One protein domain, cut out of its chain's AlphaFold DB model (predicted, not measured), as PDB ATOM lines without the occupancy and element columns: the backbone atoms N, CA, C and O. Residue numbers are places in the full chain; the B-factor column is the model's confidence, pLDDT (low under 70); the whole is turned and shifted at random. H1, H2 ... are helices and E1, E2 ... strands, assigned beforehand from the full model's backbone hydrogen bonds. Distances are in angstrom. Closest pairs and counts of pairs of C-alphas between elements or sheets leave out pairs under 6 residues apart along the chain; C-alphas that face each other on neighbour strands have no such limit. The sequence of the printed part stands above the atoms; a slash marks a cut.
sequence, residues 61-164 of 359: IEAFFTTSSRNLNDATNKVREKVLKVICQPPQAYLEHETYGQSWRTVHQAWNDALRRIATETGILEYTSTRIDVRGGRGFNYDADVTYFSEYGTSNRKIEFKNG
ATOM      1  N   ILE A  61     -24.504 -15.614 -23.663       96.75
ATOM      2  CA  ILE A  61     -23.298 -16.442 -23.792       96.75
ATOM      3  C   ILE A  61     -22.543 -16.200 -25.103       96.75
ATOM      4  O   ILE A  61     -21.316 -16.296 -25.134       96.75
ATOM      5  N   GLU A  62     -23.242 -15.791 -26.165       96.00
ATOM      6  CA  GLU A  62     -22.640 -15.458 -27.459       96.00
ATOM      7  C   GLU A  62     -21.688 -14.259 -27.371       96.00
ATOM      8  O   GLU A  62     -20.797 -14.089 -28.208       96.00
ATOM      9  N   ALA A  63     -21.782 -13.454 -26.307       95.06
ATOM     10  CA  ALA A  63     -20.795 -12.422 -26.025       95.06
ATOM     11  C   ALA A  63     -19.373 -13.002 -25.884       95.06
ATOM     12  O   ALA A  63     -18.407 -12.305 -26.181       95.06
ATOM     13  N   PHE A  64     -19.197 -14.264 -25.482       95.19
ATOM     14  CA  PHE A  64     -17.876 -14.908 -25.416       95.19
ATOM     15  C   PHE A  64     -17.324 -15.291 -26.798       95.19
ATOM     16  O   PHE A  64     -16.111 -15.383 -26.971       95.19
ATOM     17  N   PHE A  65     -18.178 -15.464 -27.802       94.19
ATOM     18  CA  PHE A  65     -17.773 -15.924 -29.136       94.19
ATOM     19  C   PHE A  65     -17.706 -14.797 -30.168       94.19
ATOM     20  O   PHE A  65     -17.190 -14.979 -31.268       94.19
ATOM     21  N   THR A  66     -18.179 -13.606 -29.804       89.62
ATOM     22  CA  THR A  66     -18.245 -12.450 -30.696       89.62
ATOM     23  C   THR A  66     -17.193 -11.398 -30.360       89.62
ATOM     24  O   THR A  66     -16.952 -11.034 -29.204       89.62
ATOM     25  N   THR A  67     -16.571 -10.848 -31.403       82.88
ATOM     26  CA  THR A  67     -15.741  -9.646 -31.302       82.88
ATOM     27  C   THR A  67     -16.617  -8.415 -31.496       82.88
ATOM     28  O   THR A  67     -17.235  -8.262 -32.551       82.88
ATOM     29  N   SER A  68     -16.661  -7.514 -30.515       79.69
ATOM     30  CA  SER A  68     -17.321  -6.221 -30.688       79.69
ATOM     31  C   SER A  68     -16.413  -5.207 -31.374       79.69
ATOM     32  O   SER A  68     -15.188  -5.204 -31.233       79.69
ATOM     33  N   SER A  69     -17.040  -4.286 -32.104       80.75
ATOM     34  CA  SER A  69     -16.403  -3.034 -32.486       80.75
ATOM     35  C   SER A  69     -16.096  -2.199 -31.238       80.75
ATOM     36  O   SER A  69     -16.786  -2.267 -30.220       80.75
ATOM     37  N   ARG A  70     -15.081  -1.335 -31.326       75.00
ATOM     38  CA  ARG A  70     -14.573  -0.544 -30.190       75.00
ATOM     39  C   ARG A  70     -15.652   0.236 -29.421       75.00
ATOM     40  O   ARG A  70     -15.525   0.397 -28.211       75.00
ATOM     41  N   ASN A  71     -16.684   0.730 -30.103       77.94
ATOM     42  CA  ASN A  71     -17.800   1.476 -29.508       77.94
ATOM     43  C   ASN A  71     -18.808   0.595 -28.747       77.94
ATOM     44  O   ASN A  71     -19.533   1.121 -27.910       77.94
ATOM     45  N   LEU A  72     -18.846  -0.715 -29.005       83.12
ATOM     46  CA  LEU A  72     -19.742  -1.669 -28.342       83.12
ATOM     47  C   LEU A  72     -19.047  -2.480 -27.241       83.12
ATOM     48  O   LEU A  72     -19.728  -3.125 -26.450       83.12
ATOM     49  N   ASN A  73     -17.715  -2.407 -27.140       83.19
ATOM     50  CA  ASN A  73     -16.930  -3.179 -26.171       83.19
ATOM     51  C   ASN A  73     -17.419  -3.031 -24.723       83.19
ATOM     52  O   ASN A  73     -17.471  -4.027 -24.009       83.19
ATOM     53  N   ASP A  74     -17.790  -1.821 -24.287       84.19
ATOM     54  CA  ASP A  74     -18.296  -1.596 -22.922       84.19
ATOM     55  C   ASP A  74     -19.618  -2.340 -22.674       84.19
ATOM     56  O   ASP A  74     -19.772  -3.024 -21.664       84.19
ATOM     57  N   ALA A  75     -20.551  -2.270 -23.629       87.31
ATOM     58  CA  ALA A  75     -21.829  -2.968 -23.541       87.31
ATOM     59  C   ALA A  75     -21.639  -4.492 -23.574       87.31
ATOM     60  O   ALA A  75     -22.186  -5.192 -22.727       87.31
ATOM     61  N   THR A  76     -20.815  -5.013 -24.491       89.56
ATOM     62  CA  THR A  76     -20.542  -6.455 -24.571       89.56
ATOM     63  C   THR A  76     -19.825  -6.972 -23.322       89.56
ATOM     64  O   THR A  76     -20.140  -8.056 -22.845       89.56
ATOM     65  N   ASN A  77     -18.892  -6.206 -22.746       87.56
ATOM     66  CA  ASN A  77     -18.225  -6.596 -21.500       87.56
ATOM     67  C   ASN A  77     -19.205  -6.679 -20.329       87.56
ATOM     68  O   ASN A  77     -19.162  -7.656 -19.591       87.56
ATOM     69  N   LYS A  78     -20.153  -5.741 -20.220       88.00
ATOM     70  CA  LYS A  78     -21.228  -5.822 -19.218       88.00
ATOM     71  C   LYS A  78     -22.097  -7.068 -19.389       88.00
ATOM     72  O   LYS A  78     -22.537  -7.635 -18.395       88.00
ATOM     73  N   VAL A  79     -22.344  -7.505 -20.627       91.94
ATOM     74  CA  VAL A  79     -23.049  -8.770 -20.900       91.94
ATOM     75  C   VAL A  79     -22.218  -9.965 -20.423       91.94
ATOM     76  O   VAL A  79     -22.727 -10.804 -19.685       91.94
ATOM     77  N   ARG A  80     -20.913 -10.004 -20.725       91.44
ATOM     78  CA  ARG A  80     -20.016 -11.059 -20.216       91.44
ATOM     79  C   ARG A  80     -19.990 -11.099 -18.688       91.44
ATOM     80  O   ARG A  80     -20.129 -12.169 -18.113       91.44
ATOM     81  N   GLU A  81     -19.891  -9.949 -18.023       87.62
ATOM     82  CA  GLU A  81     -19.943  -9.849 -16.556       87.62
ATOM     83  C   GLU A  81     -21.256 -10.392 -15.969       87.62
ATOM     84  O   GLU A  81     -21.245 -10.987 -14.891       87.62
ATOM     85  N   LYS A  82     -22.394 -10.222 -16.660       89.00
ATOM     86  CA  LYS A  82     -23.664 -10.850 -16.257       89.00
ATOM     87  C   LYS A  82     -23.595 -12.368 -16.384       89.00
ATOM     88  O   LYS A  82     -23.939 -13.057 -15.429       89.00
ATOM     89  N   VAL A  83     -23.103 -12.877 -17.512       92.56
ATOM     90  CA  VAL A  83     -22.924 -14.320 -17.743       92.56
ATOM     91  C   VAL A  83     -22.011 -14.940 -16.682       92.56
ATOM     92  O   VAL A  83     -22.335 -15.996 -16.145       92.56
ATOM     93  N   LEU A  84     -20.923 -14.266 -16.293       88.69
ATOM     94  CA  LEU A  84     -20.006 -14.748 -15.251       88.69
ATOM     95  C   LEU A  84     -20.681 -14.997 -13.893       88.69
ATOM     96  O   LEU A  84     -20.220 -15.845 -13.134       88.69
ATOM     97  N   LYS A  85     -21.782 -14.302 -13.582       87.25
ATOM     98  CA  LYS A  85     -22.530 -14.521 -12.331       87.25
ATOM     99  C   LYS A  85     -23.212 -15.881 -12.285       87.25
ATOM    100  O   LYS A  85     -23.388 -16.428 -11.203       87.25
ATOM    101  N   VAL A  86     -23.604 -16.405 -13.443       91.31
ATOM    102  CA  VAL A  86     -24.363 -17.656 -13.553       91.31
ATOM    103  C   VAL A  86     -23.525 -18.797 -14.122       91.31
ATOM    104  O   VAL A  86     -23.860 -19.952 -13.899       91.31
ATOM    105  N   ILE A  87     -22.394 -18.513 -14.781       90.94
ATOM    106  CA  ILE A  87     -21.580 -19.539 -15.449       90.94
ATOM    107  C   ILE A  87     -21.038 -20.601 -14.494       90.94
ATOM    108  O   ILE A  87     -20.758 -21.695 -14.945       90.94
ATOM    109  N   CYS A  88     -20.891 -20.329 -13.193       84.19
ATOM    110  CA  CYS A  88     -20.425 -21.340 -12.235       84.19
ATOM    111  C   CYS A  88     -21.420 -22.496 -12.080       84.19
ATOM    112  O   CYS A  88     -21.031 -23.657 -11.948       84.19
ATOM    113  N   GLN A  89     -22.705 -22.148 -12.057       89.00
ATOM    114  CA  GLN A  89     -23.833 -23.044 -11.843       89.00
ATOM    115  C   GLN A  89     -24.937 -22.635 -12.825       89.00
ATOM    116  O   GLN A  89     -25.939 -22.044 -12.418       89.00
ATOM    117  N   PRO A  90     -24.715 -22.857 -14.133       93.00
ATOM    118  CA  PRO A  90     -25.659 -22.418 -15.143       93.00
ATOM    119  C   PRO A  90     -26.979 -23.177 -14.952       93.00
ATOM    120  O   PRO A  90     -26.946 -24.381 -14.673       93.00
ATOM    121  N   PRO A  91     -28.142 -22.513 -15.100       94.81
ATOM    122  CA  PRO A  91     -29.429 -23.194 -15.063       94.81
ATOM    123  C   PRO A  91     -29.463 -24.360 -16.053       94.81
ATOM    124  O   PRO A  91     -28.975 -24.233 -17.179       94.81
ATOM    125  N   GLN A  92     -30.084 -25.479 -15.673       95.00
ATOM    126  CA  GLN A  92     -30.165 -26.654 -16.550       95.00
ATOM    127  C   GLN A  92     -30.805 -26.303 -17.903       95.00
ATOM    128  O   GLN A  92     -30.304 -26.714 -18.946       95.00
ATOM    129  N   ALA A  93     -31.824 -25.438 -17.896       95.56
ATOM    130  CA  ALA A  93     -32.471 -24.940 -19.107       95.56
ATOM    131  C   ALA A  93     -31.507 -24.195 -20.052       95.56
ATOM    132  O   ALA A  93     -31.667 -24.270 -21.268       95.56
ATOM    133  N   TYR A  94     -30.482 -23.507 -19.532       96.62
ATOM    134  CA  TYR A  94     -29.470 -22.856 -20.371       96.62
ATOM    135  C   TYR A  94     -28.566 -23.886 -21.036       96.62
ATOM    136  O   TYR A  94     -28.261 -23.755 -22.218       96.62
ATOM    137  N   LEU A  95     -28.160 -24.921 -20.293       96.69
ATOM    138  CA  LEU A  95     -27.351 -26.017 -20.823       96.69
ATOM    139  C   LEU A  95     -28.122 -26.827 -21.870       96.69
ATOM    140  O   LEU A  95     -27.542 -27.238 -22.868       96.69
ATOM    141  N   GLU A  96     -29.415 -27.056 -21.671       96.50
ATOM    142  CA  GLU A  96     -30.260 -27.859 -22.563       96.50
ATOM    143  C   GLU A  96     -30.851 -27.070 -23.737       96.50
ATOM    144  O   GLU A  96     -31.417 -27.673 -24.646       96.50
ATOM    145  N   HIS A  97     -30.695 -25.741 -23.762       97.06
ATOM    146  CA  HIS A  97     -31.243 -24.903 -24.825       97.06
ATOM    147  C   HIS A  97     -30.737 -25.343 -26.210       97.06
ATOM    148  O   HIS A  97     -29.530 -25.431 -26.442       97.06
ATOM    149  N   GLU A  98     -31.654 -25.512 -27.166       97.00
ATOM    150  CA  GLU A  98     -31.364 -26.057 -28.502       97.00
ATOM    151  C   GLU A  98     -30.278 -25.267 -29.255       97.00
ATOM    152  O   GLU A  98     -29.323 -25.848 -29.761       97.00
ATOM    153  N   THR A  99     -30.386 -23.934 -29.286       97.31
ATOM    154  CA  THR A  99     -29.422 -23.053 -29.975       97.31
ATOM    155  C   THR A  99     -28.144 -22.774 -29.178       97.31
ATOM    156  O   THR A  99     -27.047 -22.935 -29.701       97.31
ATOM    157  N   TYR A 100     -28.264 -22.330 -27.920       97.75
ATOM    158  CA  TYR A 100     -27.140 -21.781 -27.147       97.75
ATOM    159  C   TYR A 100     -26.538 -22.756 -26.128       97.75
ATOM    160  O   TYR A 100     -25.498 -22.464 -25.539       97.75
ATOM    161  N   GLY A 101     -27.157 -23.918 -25.906       97.31
ATOM    162  CA  GLY A 101     -26.740 -24.849 -24.858       97.31
ATOM    163  C   GLY A 101     -25.327 -25.384 -25.049       97.31
ATOM    164  O   GLY A 101     -24.593 -25.579 -24.079       97.31
ATOM    165  N   GLN A 102     -24.888 -25.537 -26.302       97.69
ATOM    166  CA  GLN A 102     -23.508 -25.919 -26.582       97.69
ATOM    167  C   GLN A 102     -22.512 -24.816 -26.204       97.69
ATOM    168  O   GLN A 102     -21.506 -25.121 -25.566       97.69
ATOM    169  N   SER A 103     -22.811 -23.553 -26.521       97.44
ATOM    170  CA  SER A 103     -22.007 -22.392 -26.118       97.44
ATOM    171  C   SER A 103     -21.875 -22.319 -24.592       97.44
ATOM    172  O   SER A 103     -20.765 -22.181 -24.074       97.44
ATOM    173  N   TRP A 104     -22.980 -22.512 -23.859       97.75
ATOM    174  CA  TRP A 104     -22.974 -22.560 -22.393       97.75
ATOM    175  C   TRP A 104     -22.109 -23.690 -21.844       97.75
ATOM    176  O   TRP A 104     -21.259 -23.433 -20.990       97.75
ATOM    177  N   ARG A 105     -22.265 -24.918 -22.353       97.31
ATOM    178  CA  ARG A 105     -21.429 -26.061 -21.952       97.31
ATOM    179  C   ARG A 105     -19.947 -25.791 -22.191       97.31
ATOM    180  O   ARG A 105     -19.135 -26.053 -21.308       97.31
ATOM    181  N   THR A 106     -19.594 -25.240 -23.352       96.94
ATOM    182  CA  THR A 106     -18.203 -24.937 -23.707       96.94
ATOM    183  C   THR A 106     -17.581 -23.925 -22.748       96.94
ATOM    184  O   THR A 106     -16.514 -24.190 -22.191       96.94
ATOM    185  N   VAL A 107     -18.238 -22.786 -22.509       96.81
ATOM    186  CA  VAL A 107     -17.696 -21.757 -21.606       96.81
ATOM    187  C   VAL A 107     -17.683 -22.254 -20.157       96.81
ATOM    188  O   VAL A 107     -16.699 -22.028 -19.456       96.81
ATOM    189  N   HIS A 108     -18.718 -22.974 -19.707       96.00
ATOM    190  CA  HIS A 108     -18.787 -23.547 -18.355       96.00
ATOM    191  C   HIS A 108     -17.666 -24.549 -18.098       96.00
ATOM    192  O   HIS A 108     -16.998 -24.487 -17.064       96.00
ATOM    193  N   GLN A 109     -17.421 -25.449 -19.049       96.56
ATOM    194  CA  GLN A 109     -16.337 -26.415 -18.951       96.56
ATOM    195  C   GLN A 109     -14.980 -25.709 -18.878       96.56
ATOM    196  O   GLN A 109     -14.223 -25.947 -17.938       96.56
ATOM    197  N   ALA A 110     -14.710 -24.786 -19.806       97.06
ATOM    198  CA  ALA A 110     -13.459 -24.036 -19.831       97.06
ATOM    199  C   ALA A 110     -13.253 -23.199 -18.556       97.06
ATOM    200  O   ALA A 110     -12.129 -23.083 -18.058       97.06
ATOM    201  N   TRP A 111     -14.331 -22.631 -18.009       95.56
ATOM    202  CA  TRP A 111     -14.318 -21.904 -16.743       95.56
ATOM    203  C   TRP A 111     -13.894 -22.821 -15.591       95.56
ATOM    204  O   TRP A 111     -12.946 -22.513 -14.868       95.56
ATOM    205  N   ASN A 112     -14.529 -23.987 -15.456       94.62
ATOM    206  CA  ASN A 112     -14.194 -24.962 -14.416       94.62
ATOM    207  C   ASN A 112     -12.768 -25.510 -14.559       94.62
ATOM    208  O   ASN A 112     -12.078 -25.689 -13.556       94.62
ATOM    209  N   ASP A 113     -12.304 -25.739 -15.790       96.50
ATOM    210  CA  ASP A 113     -10.917 -26.119 -16.071       96.50
ATOM    211  C   ASP A 113      -9.930 -25.038 -15.623       96.50
ATOM    212  O   ASP A 113      -8.851 -25.338 -15.108       96.50
ATOM    213  N   ALA A 114     -10.279 -23.763 -15.791       97.06
ATOM    214  CA  ALA A 114      -9.457 -22.673 -15.294       97.06
ATOM    215  C   ALA A 114      -9.473 -22.568 -13.766       97.06
ATOM    216  O   ALA A 114      -8.409 -22.417 -13.173       97.06
ATOM    217  N   LEU A 115     -10.630 -22.718 -13.115       95.75
ATOM    218  CA  LEU A 115     -10.699 -22.721 -11.650       95.75
ATOM    219  C   LEU A 115      -9.880 -23.867 -11.040       95.75
ATOM    220  O   LEU A 115      -9.148 -23.651 -10.079       95.75
ATOM    221  N   ARG A 116      -9.925 -25.066 -11.639       96.12
ATOM    222  CA  ARG A 116      -9.062 -26.187 -11.238       96.12
ATOM    223  C   ARG A 116      -7.579 -25.837 -11.344       96.12
ATOM    224  O   ARG A 116      -6.836 -26.057 -10.393       96.12
ATOM    225  N   ARG A 117      -7.154 -25.254 -12.469       97.06
ATOM    226  CA  ARG A 117      -5.759 -24.818 -12.660       97.06
ATOM    227  C   ARG A 117      -5.348 -23.768 -11.628       97.06
ATOM    228  O   ARG A 117      -4.303 -23.918 -11.006       97.06
ATOM    229  N   ILE A 118      -6.197 -22.773 -11.368       97.12
ATOM    230  CA  ILE A 118      -5.962 -21.755 -10.331       97.12
ATOM    231  C   ILE A 118      -5.824 -22.399  -8.947       97.12
ATOM    232  O   ILE A 118      -4.936 -22.013  -8.184       97.12
ATOM    233  N   ALA A 119      -6.684 -23.365  -8.608       96.69
ATOM    234  CA  ALA A 119      -6.596 -24.100  -7.352       96.69
ATOM    235  C   ALA A 119      -5.221 -24.768  -7.213       96.69
ATOM    236  O   ALA A 119      -4.494 -24.469  -6.264       96.69
ATOM    237  N   THR A 120      -4.814 -25.557  -8.212       95.69
ATOM    238  CA  THR A 120      -3.514 -26.240  -8.235       95.69
ATOM    239  C   THR A 120      -2.339 -25.261  -8.141       95.69
ATOM    240  O   THR A 120      -1.486 -25.413  -7.269       95.69
ATOM    241  N   GLU A 121      -2.311 -24.217  -8.972       94.69
ATOM    242  CA  GLU A 121      -1.237 -23.210  -8.997       94.69
ATOM    243  C   GLU A 121      -1.126 -22.403  -7.697       94.69
ATOM    244  O   GLU A 121      -0.089 -21.805  -7.418       94.69
ATOM    245  N   THR A 122      -2.198 -22.347  -6.905       94.06
ATOM    246  CA  THR A 122      -2.231 -21.608  -5.637       94.06
ATOM    247  C   THR A 122      -2.259 -22.515  -4.411       94.06
ATOM    248  O   THR A 122      -2.627 -22.056  -3.327       94.06
ATOM    249  N   GLY A 123      -1.873 -23.785  -4.576       94.69
ATOM    250  CA  GLY A 123      -1.698 -24.742  -3.483       94.69
ATOM    251  C   GLY A 123      -2.998 -25.254  -2.856       94.69
ATOM    252  O   GLY A 123      -2.964 -25.807  -1.761       94.69
ATOM    253  N   ILE A 124      -4.142 -25.078  -3.519       94.62
ATOM    254  CA  ILE A 124      -5.422 -25.661  -3.104       94.62
ATOM    255  C   ILE A 124      -5.495 -27.064  -3.713       94.62
ATOM    256  O   ILE A 124      -5.910 -27.236  -4.858       94.62
ATOM    257  N   LEU A 125      -5.023 -28.054  -2.957       90.12
ATOM    258  CA  LEU A 125      -4.915 -29.441  -3.424       90.12
ATOM    259  C   LEU A 125      -6.272 -30.152  -3.475       90.12
ATOM    260  O   LEU A 125      -6.514 -30.943  -4.382       90.12
ATOM    261  N   GLU A 126      -7.159 -29.843  -2.530       92.19
ATOM    262  CA  GLU A 126      -8.463 -30.488  -2.393       92.19
ATOM    263  C   GLU A 126      -9.549 -29.448  -2.105       92.19
ATOM    264  O   GLU A 126      -9.399 -28.580  -1.244       92.19
ATOM    265  N   TYR A 127     -10.655 -29.536  -2.842       96.00
ATOM    266  CA  TYR A 127     -11.868 -28.762  -2.602       96.00
ATOM    267  C   TYR A 127     -13.082 -29.541  -3.126       96.00
ATOM    268  O   TYR A 127     -12.986 -30.281  -4.103       96.00
ATOM    269  N   THR A 128     -14.231 -29.379  -2.476       94.69
ATOM    270  CA  THR A 128     -15.489 -30.058  -2.815       94.69
ATOM    271  C   THR A 128     -16.392 -29.203  -3.694       94.69
ATOM    272  O   THR A 128     -17.162 -29.725  -4.495       94.69
ATOM    273  N   SER A 129     -16.314 -27.878  -3.561       93.12
ATOM    274  CA  SER A 129     -17.139 -26.944  -4.328       93.12
ATOM    275  C   SER A 129     -16.501 -25.558  -4.430       93.12
ATOM    276  O   SER A 129     -15.537 -25.239  -3.728       93.12
ATOM    277  N   THR A 130     -17.046 -24.729  -5.321       93.81
ATOM    278  CA  THR A 130     -16.669 -23.319  -5.465       93.81
ATOM    279  C   THR A 130     -17.897 -22.416  -5.410       93.81
ATOM    280  O   THR A 130     -18.993 -22.821  -5.796       93.81
ATOM    281  N   ARG A 131     -17.709 -21.182  -4.933       91.88
ATOM    282  CA  ARG A 131     -18.691 -20.091  -5.017       91.88
ATOM    283  C   ARG A 131     -18.031 -18.866  -5.621       91.88
ATOM    284  O   ARG A 131     -16.893 -18.551  -5.274       91.88
ATOM    285  N   ILE A 132     -18.765 -18.166  -6.479       90.12
ATOM    286  CA  ILE A 132     -18.321 -16.923  -7.100       90.12
ATOM    287  C   ILE A 132     -19.171 -15.778  -6.581       90.12
ATOM    288  O   ILE A 132     -20.389 -15.779  -6.736       90.12
ATOM    289  N   ASP A 133     -18.509 -14.780  -6.016       90.62
ATOM    290  CA  ASP A 133     -19.123 -13.533  -5.594       90.62
ATOM    291  C   ASP A 133     -18.596 -12.418  -6.512       90.62
ATOM    292  O   ASP A 133     -17.482 -11.920  -6.336       90.62
ATOM    293  N   VAL A 134     -19.375 -12.041  -7.535       88.50
ATOM    294  CA  VAL A 134     -18.970 -10.986  -8.482       88.50
ATOM    295  C   VAL A 134     -18.819  -9.653  -7.752       88.50
ATOM    296  O   VAL A 134     -19.719  -9.189  -7.045       88.50
ATOM    297  N   ARG A 135     -17.661  -9.027  -7.946       88.19
ATOM    298  CA  ARG A 135     -17.311  -7.700  -7.460       88.19
ATOM    299  C   ARG A 135     -17.352  -6.742  -8.634       88.19
ATOM    300  O   ARG A 135     -16.738  -6.957  -9.661       88.19
ATOM    301  N   GLY A 136     -18.131  -5.681  -8.498       69.56
ATOM    302  CA  GLY A 136     -18.265  -4.678  -9.543       69.56
ATOM    303  C   GLY A 136     -18.194  -3.279  -8.964       69.56
ATOM    304  O   GLY A 136     -18.440  -3.051  -7.777       69.56
ATOM    305  N   GLY A 137     -17.899  -2.321  -9.833       70.12
ATOM    306  CA  GLY A 137     -17.888  -0.909  -9.481       70.12
ATOM    307  C   GLY A 137     -16.582  -0.436  -8.844       70.12
ATOM    308  O   GLY A 137     -15.591  -1.146  -8.752       70.12
ATOM    309  N   ARG A 138     -16.570   0.835  -8.432       71.81
ATOM    310  CA  ARG A 138     -15.334   1.568  -8.095       71.81
ATOM    311  C   ARG A 138     -14.716   1.212  -6.739       71.81
ATOM    312  O   ARG A 138     -13.652   1.735  -6.427       71.81
ATOM    313  N   GLY A 139     -15.401   0.408  -5.925       82.75
ATOM    314  CA  GLY A 139     -14.932   0.008  -4.594       82.75
ATOM    315  C   GLY A 139     -13.959  -1.170  -4.617       82.75
ATOM    316  O   GLY A 139     -13.187  -1.331  -3.676       82.75
ATOM    317  N   PHE A 140     -13.973  -1.957  -5.693       87.44
ATOM    318  CA  PHE A 140     -13.103  -3.112  -5.880       87.44
ATOM    319  C   PHE A 140     -12.191  -2.881  -7.081       87.44
ATOM    320  O   PHE A 140     -12.510  -2.125  -7.998       87.44
ATOM    321  N   ASN A 141     -11.029  -3.518  -7.055       90.12
ATOM    322  CA  ASN A 141     -10.037  -3.468  -8.121       90.12
ATOM    323  C   ASN A 141      -9.913  -4.811  -8.851       90.12
ATOM    324  O   ASN A 141      -8.867  -5.037  -9.437       90.12
ATOM    325  N   TYR A 142     -10.920  -5.679  -8.766       93.12
ATOM    326  CA  TYR A 142     -11.041  -6.978  -9.433       93.12
ATOM    327  C   TYR A 142     -12.535  -7.281  -9.655       93.12
ATOM    328  O   TYR A 142     -13.385  -6.599  -9.074       93.12
ATOM    329  N   ASP A 143     -12.843  -8.298 -10.463       91.25
ATOM    330  CA  ASP A 143     -14.199  -8.568 -10.962       91.25
ATOM    331  C   ASP A 143     -14.941  -9.664 -10.181       91.25
ATOM    332  O   ASP A 143     -16.170  -9.708 -10.174       91.25
ATOM    333  N   ALA A 144     -14.239 -10.584  -9.516       92.06
ATOM    334  CA  ALA A 144     -14.887 -11.628  -8.723       92.06
ATOM    335  C   ALA A 144     -14.012 -12.176  -7.596       92.06
ATOM    336  O   ALA A 144     -12.799 -12.309  -7.734       92.06
ATOM    337  N   ASP A 145     -14.660 -12.566  -6.505       94.50
ATOM    338  CA  ASP A 145     -14.093 -13.448  -5.493       94.50
ATOM    339  C   ASP A 145     -14.486 -14.893  -5.811       94.50
ATOM    340  O   ASP A 145     -15.673 -15.206  -5.907       94.50
ATOM    341  N   VAL A 146     -13.508 -15.790  -5.928       94.94
ATOM    342  CA  VAL A 146     -13.745 -17.235  -6.026       94.94
ATOM    343  C   VAL A 146     -13.366 -17.883  -4.705       94.94
ATOM    344  O   VAL A 146     -12.200 -17.878  -4.307       94.94
ATOM    345  N   THR A 147     -14.360 -18.448  -4.027       96.50
ATOM    346  CA  THR A 147     -14.189 -19.178  -2.771       96.50
ATOM    347  C   THR A 147     -14.204 -20.676  -3.043       96.50
ATOM    348  O   THR A 147     -15.182 -21.191  -3.578       96.50
ATOM    349  N   TYR A 148     -13.138 -21.365  -2.656       96.88
ATOM    350  CA  TYR A 148     -12.994 -22.817  -2.684       96.88
ATOM    351  C   TYR A 148     -13.337 -23.370  -1.301       96.88
ATOM    352  O   TYR A 148     -12.774 -22.911  -0.304       96.88
ATOM    353  N   PHE A 149     -14.248 -24.341  -1.240       96.50
ATOM    354  CA  PHE A 149     -14.665 -25.000  -0.001       96.50
ATOM    355  C   PHE A 149     -14.041 -26.384   0.080       96.50
ATOM    356  O   PHE A 149     -14.103 -27.145  -0.879       96.50
ATOM    357  N   SER A 150     -13.467 -26.716   1.227       95.69
ATOM    358  CA  SER A 150     -12.888 -28.025   1.532       95.69
ATOM    359  C   SER A 150     -13.298 -28.449   2.942       95.69
ATOM    360  O   SER A 150     -13.817 -27.634   3.708       95.69
ATOM    361  N   GLU A 151     -13.022 -29.696   3.313       93.94
ATOM    362  CA  GLU A 151     -13.215 -30.167   4.693       93.94
ATOM    363  C   GLU A 151     -12.318 -29.418   5.695       93.94
ATOM    364  O   GLU A 151     -12.674 -29.267   6.862       93.94
ATOM    365  N   TYR A 152     -11.184 -28.881   5.231       92.06
ATOM    366  CA  TYR A 152     -10.203 -28.157   6.043       92.06
ATOM    367  C   TYR A 152     -10.468 -26.647   6.144       92.06
ATOM    368  O   TYR A 152      -9.728 -25.933   6.823       92.06
ATOM    369  N   GLY A 153     -11.509 -26.138   5.477       94.06
ATOM    370  CA  GLY A 153     -11.886 -24.726   5.499       94.06
ATOM    371  C   GLY A 153     -12.068 -24.120   4.112       94.06
ATOM    372  O   GLY A 153     -12.356 -24.814   3.134       94.06
ATOM    373  N   THR A 154     -11.922 -22.794   4.034       96.25
ATOM    374  CA  THR A 154     -12.157 -22.027   2.803       96.25
ATOM    375  C   THR A 154     -10.913 -21.272   2.357       96.25
ATOM    376  O   THR A 154     -10.161 -20.745   3.175       96.25
ATOM    377  N   SER A 155     -10.703 -21.215   1.045       96.88
ATOM    378  CA  SER A 155      -9.662 -20.405   0.409       96.88
ATOM    379  C   SER A 155     -10.293 -19.463  -0.603       96.88
ATOM    380  O   SER A 155     -11.165 -19.871  -1.363       96.88
ATOM    381  N   ASN A 156      -9.851 -18.209  -0.638       96.81
ATOM    382  CA  ASN A 156     -10.401 -17.192  -1.532       96.81
ATOM    383  C   ASN A 156      -9.349 -16.696  -2.535       96.81
ATOM    384  O   ASN A 156      -8.169 -16.578  -2.190       96.81
ATOM    385  N   ARG A 157      -9.766 -16.429  -3.776       96.81
ATOM    386  CA  ARG A 157      -8.930 -15.862  -4.843       96.81
ATOM    387  C   ARG A 157      -9.656 -14.713  -5.536       96.81
ATOM    388  O   ARG A 157     -10.819 -14.861  -5.904       96.81
ATOM    389  N   LYS A 158      -8.940 -13.610  -5.766       96.38
ATOM    390  CA  LYS A 158      -9.431 -12.444  -6.511       96.38
ATOM    391  C   LYS A 158      -9.183 -12.651  -8.000       96.38
ATOM    392  O   LYS A 158      -8.037 -12.822  -8.418       96.38
ATOM    393  N   ILE A 159     -10.244 -12.617  -8.792       95.44
ATOM    394  CA  ILE A 159     -10.212 -12.810 -10.239       95.44
ATOM    395  C   ILE A 159     -10.518 -11.491 -10.943       95.44
ATOM    396  O   ILE A 159     -11.488 -10.810 -10.615       95.44
ATOM    397  N   GLU A 160      -9.708 -11.151 -11.937       95.69
ATOM    398  CA  GLU A 160     -10.012 -10.132 -12.936       95.69
ATOM    399  C   GLU A 160     -10.271 -10.815 -14.270       95.69
ATOM    400  O   GLU A 160      -9.417 -11.524 -14.802       95.69
ATOM    401  N   PHE A 161     -11.445 -10.577 -14.832       94.06
ATOM    402  CA  PHE A 161     -11.816 -11.107 -16.122       94.06
ATOM    403  C   PHE A 161     -11.433 -10.134 -17.239       94.06
ATOM    404  O   PHE A 161     -11.650  -8.915 -17.180       94.06
ATOM    405  N   LYS A 162     -10.877 -10.691 -18.314       93.88
ATOM    406  CA  LYS A 162     -10.633  -9.965 -19.560       93.88
ATOM    407  C   LYS A 162     -11.057 -10.817 -20.745       93.88
ATOM    408  O   LYS A 162     -10.855 -12.023 -20.768       93.88
ATOM    409  N   ASN A 163     -11.643 -10.170 -21.744       92.38
ATOM    410  CA  ASN A 163     -11.972 -10.808 -23.008       92.38
ATOM    411  C   ASN A 163     -10.970 -10.375 -24.079       92.38
ATOM    412  O   ASN A 163     -10.812  -9.177 -24.325       92.38
ATOM    413  N   GLY A 164     -10.361 -11.352 -24.740       89.81
ATOM    414  CA  GLY A 164      -9.260 -11.164 -25.674       89.81
ATOM    415  C   GLY A 164      -7.895 -11.194 -24.985       89.81
ATOM    416  O   GLY A 164      -7.761 -10.870 -23.805       89.81
TER     417      GLY A 164
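Overview. This is residues 61 to 164 of the 359 residues of an uncharacterized protein of viral metagenome (UniProt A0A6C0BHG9). Look first for a strongly twisted sheet of three strands, E1, E2 and E3, with helix H2 packed along it and the long helix H4 grazing it with residues 112 to 119. Short H1 touches both helices, and H3 makes a corner with the beginning of H4. The 104 printed residues hold H1 H2 H3 H4 E1 E2 E3 in that order, class mixed; the sheet, E1 - E2 - E3, is an antiparallel meander, each strand the neighbour of the one before. The whole is compact, radius of gyration of the C-alphas 14.8 A, and only just flat, spanning 45 by 36 by 20 A.

Along the chain. Find E1 at residues 129 to 134, E2 at 144 to 150, and E3 from C-alpha 153 at (-11.886, -24.726, 5.499) to C-alpha 163 at (-11.972, -10.808, -23.008), 31.7 A. H4, residues 101 to 121, runs 30.1 A; H2, 73 to 86, runs 20.6 A. H1 is residues 61 to 64, beginning at C-alpha 61 (-23.298, -16.442, -23.792); H3 is 92 to 96.

Arrangement. In hairpin E1 and E2, N 131 and O 147 are 2.9 A apart; in hairpin E2 and E3, N 146 and O 157 are 2.8 A apart, both within hydrogen-bond range. H2 is on the sheet at a height of 8.3 A, over E3 and only just not over E2, with 2 C-alphas there; it runs along the strands, 19 degrees from E3 on the local plane. H1 touches H2, closest C-alphas Ala 63 and Arg 80, 6.0 A. H1 touches H4 residues 103 to 107 alone, closest C-alphas Ile 61 and Trp 104, 6.3 A. H3 touches H4 only at the corner, closest C-alphas Leu 95 and Gly 101, 4.2 A. Every O i to N i+4 pair is within range in H3 and H4, 8 of 10 in H2; H1 is too short for one.

Size, cuts and confidence. The farthest C-alphas, Asn 71 and Tyr 152, are 46.9 A apart. The printed part has no cut and no long link. Its mean pLDDT is 92.1; residue 136 is under 70.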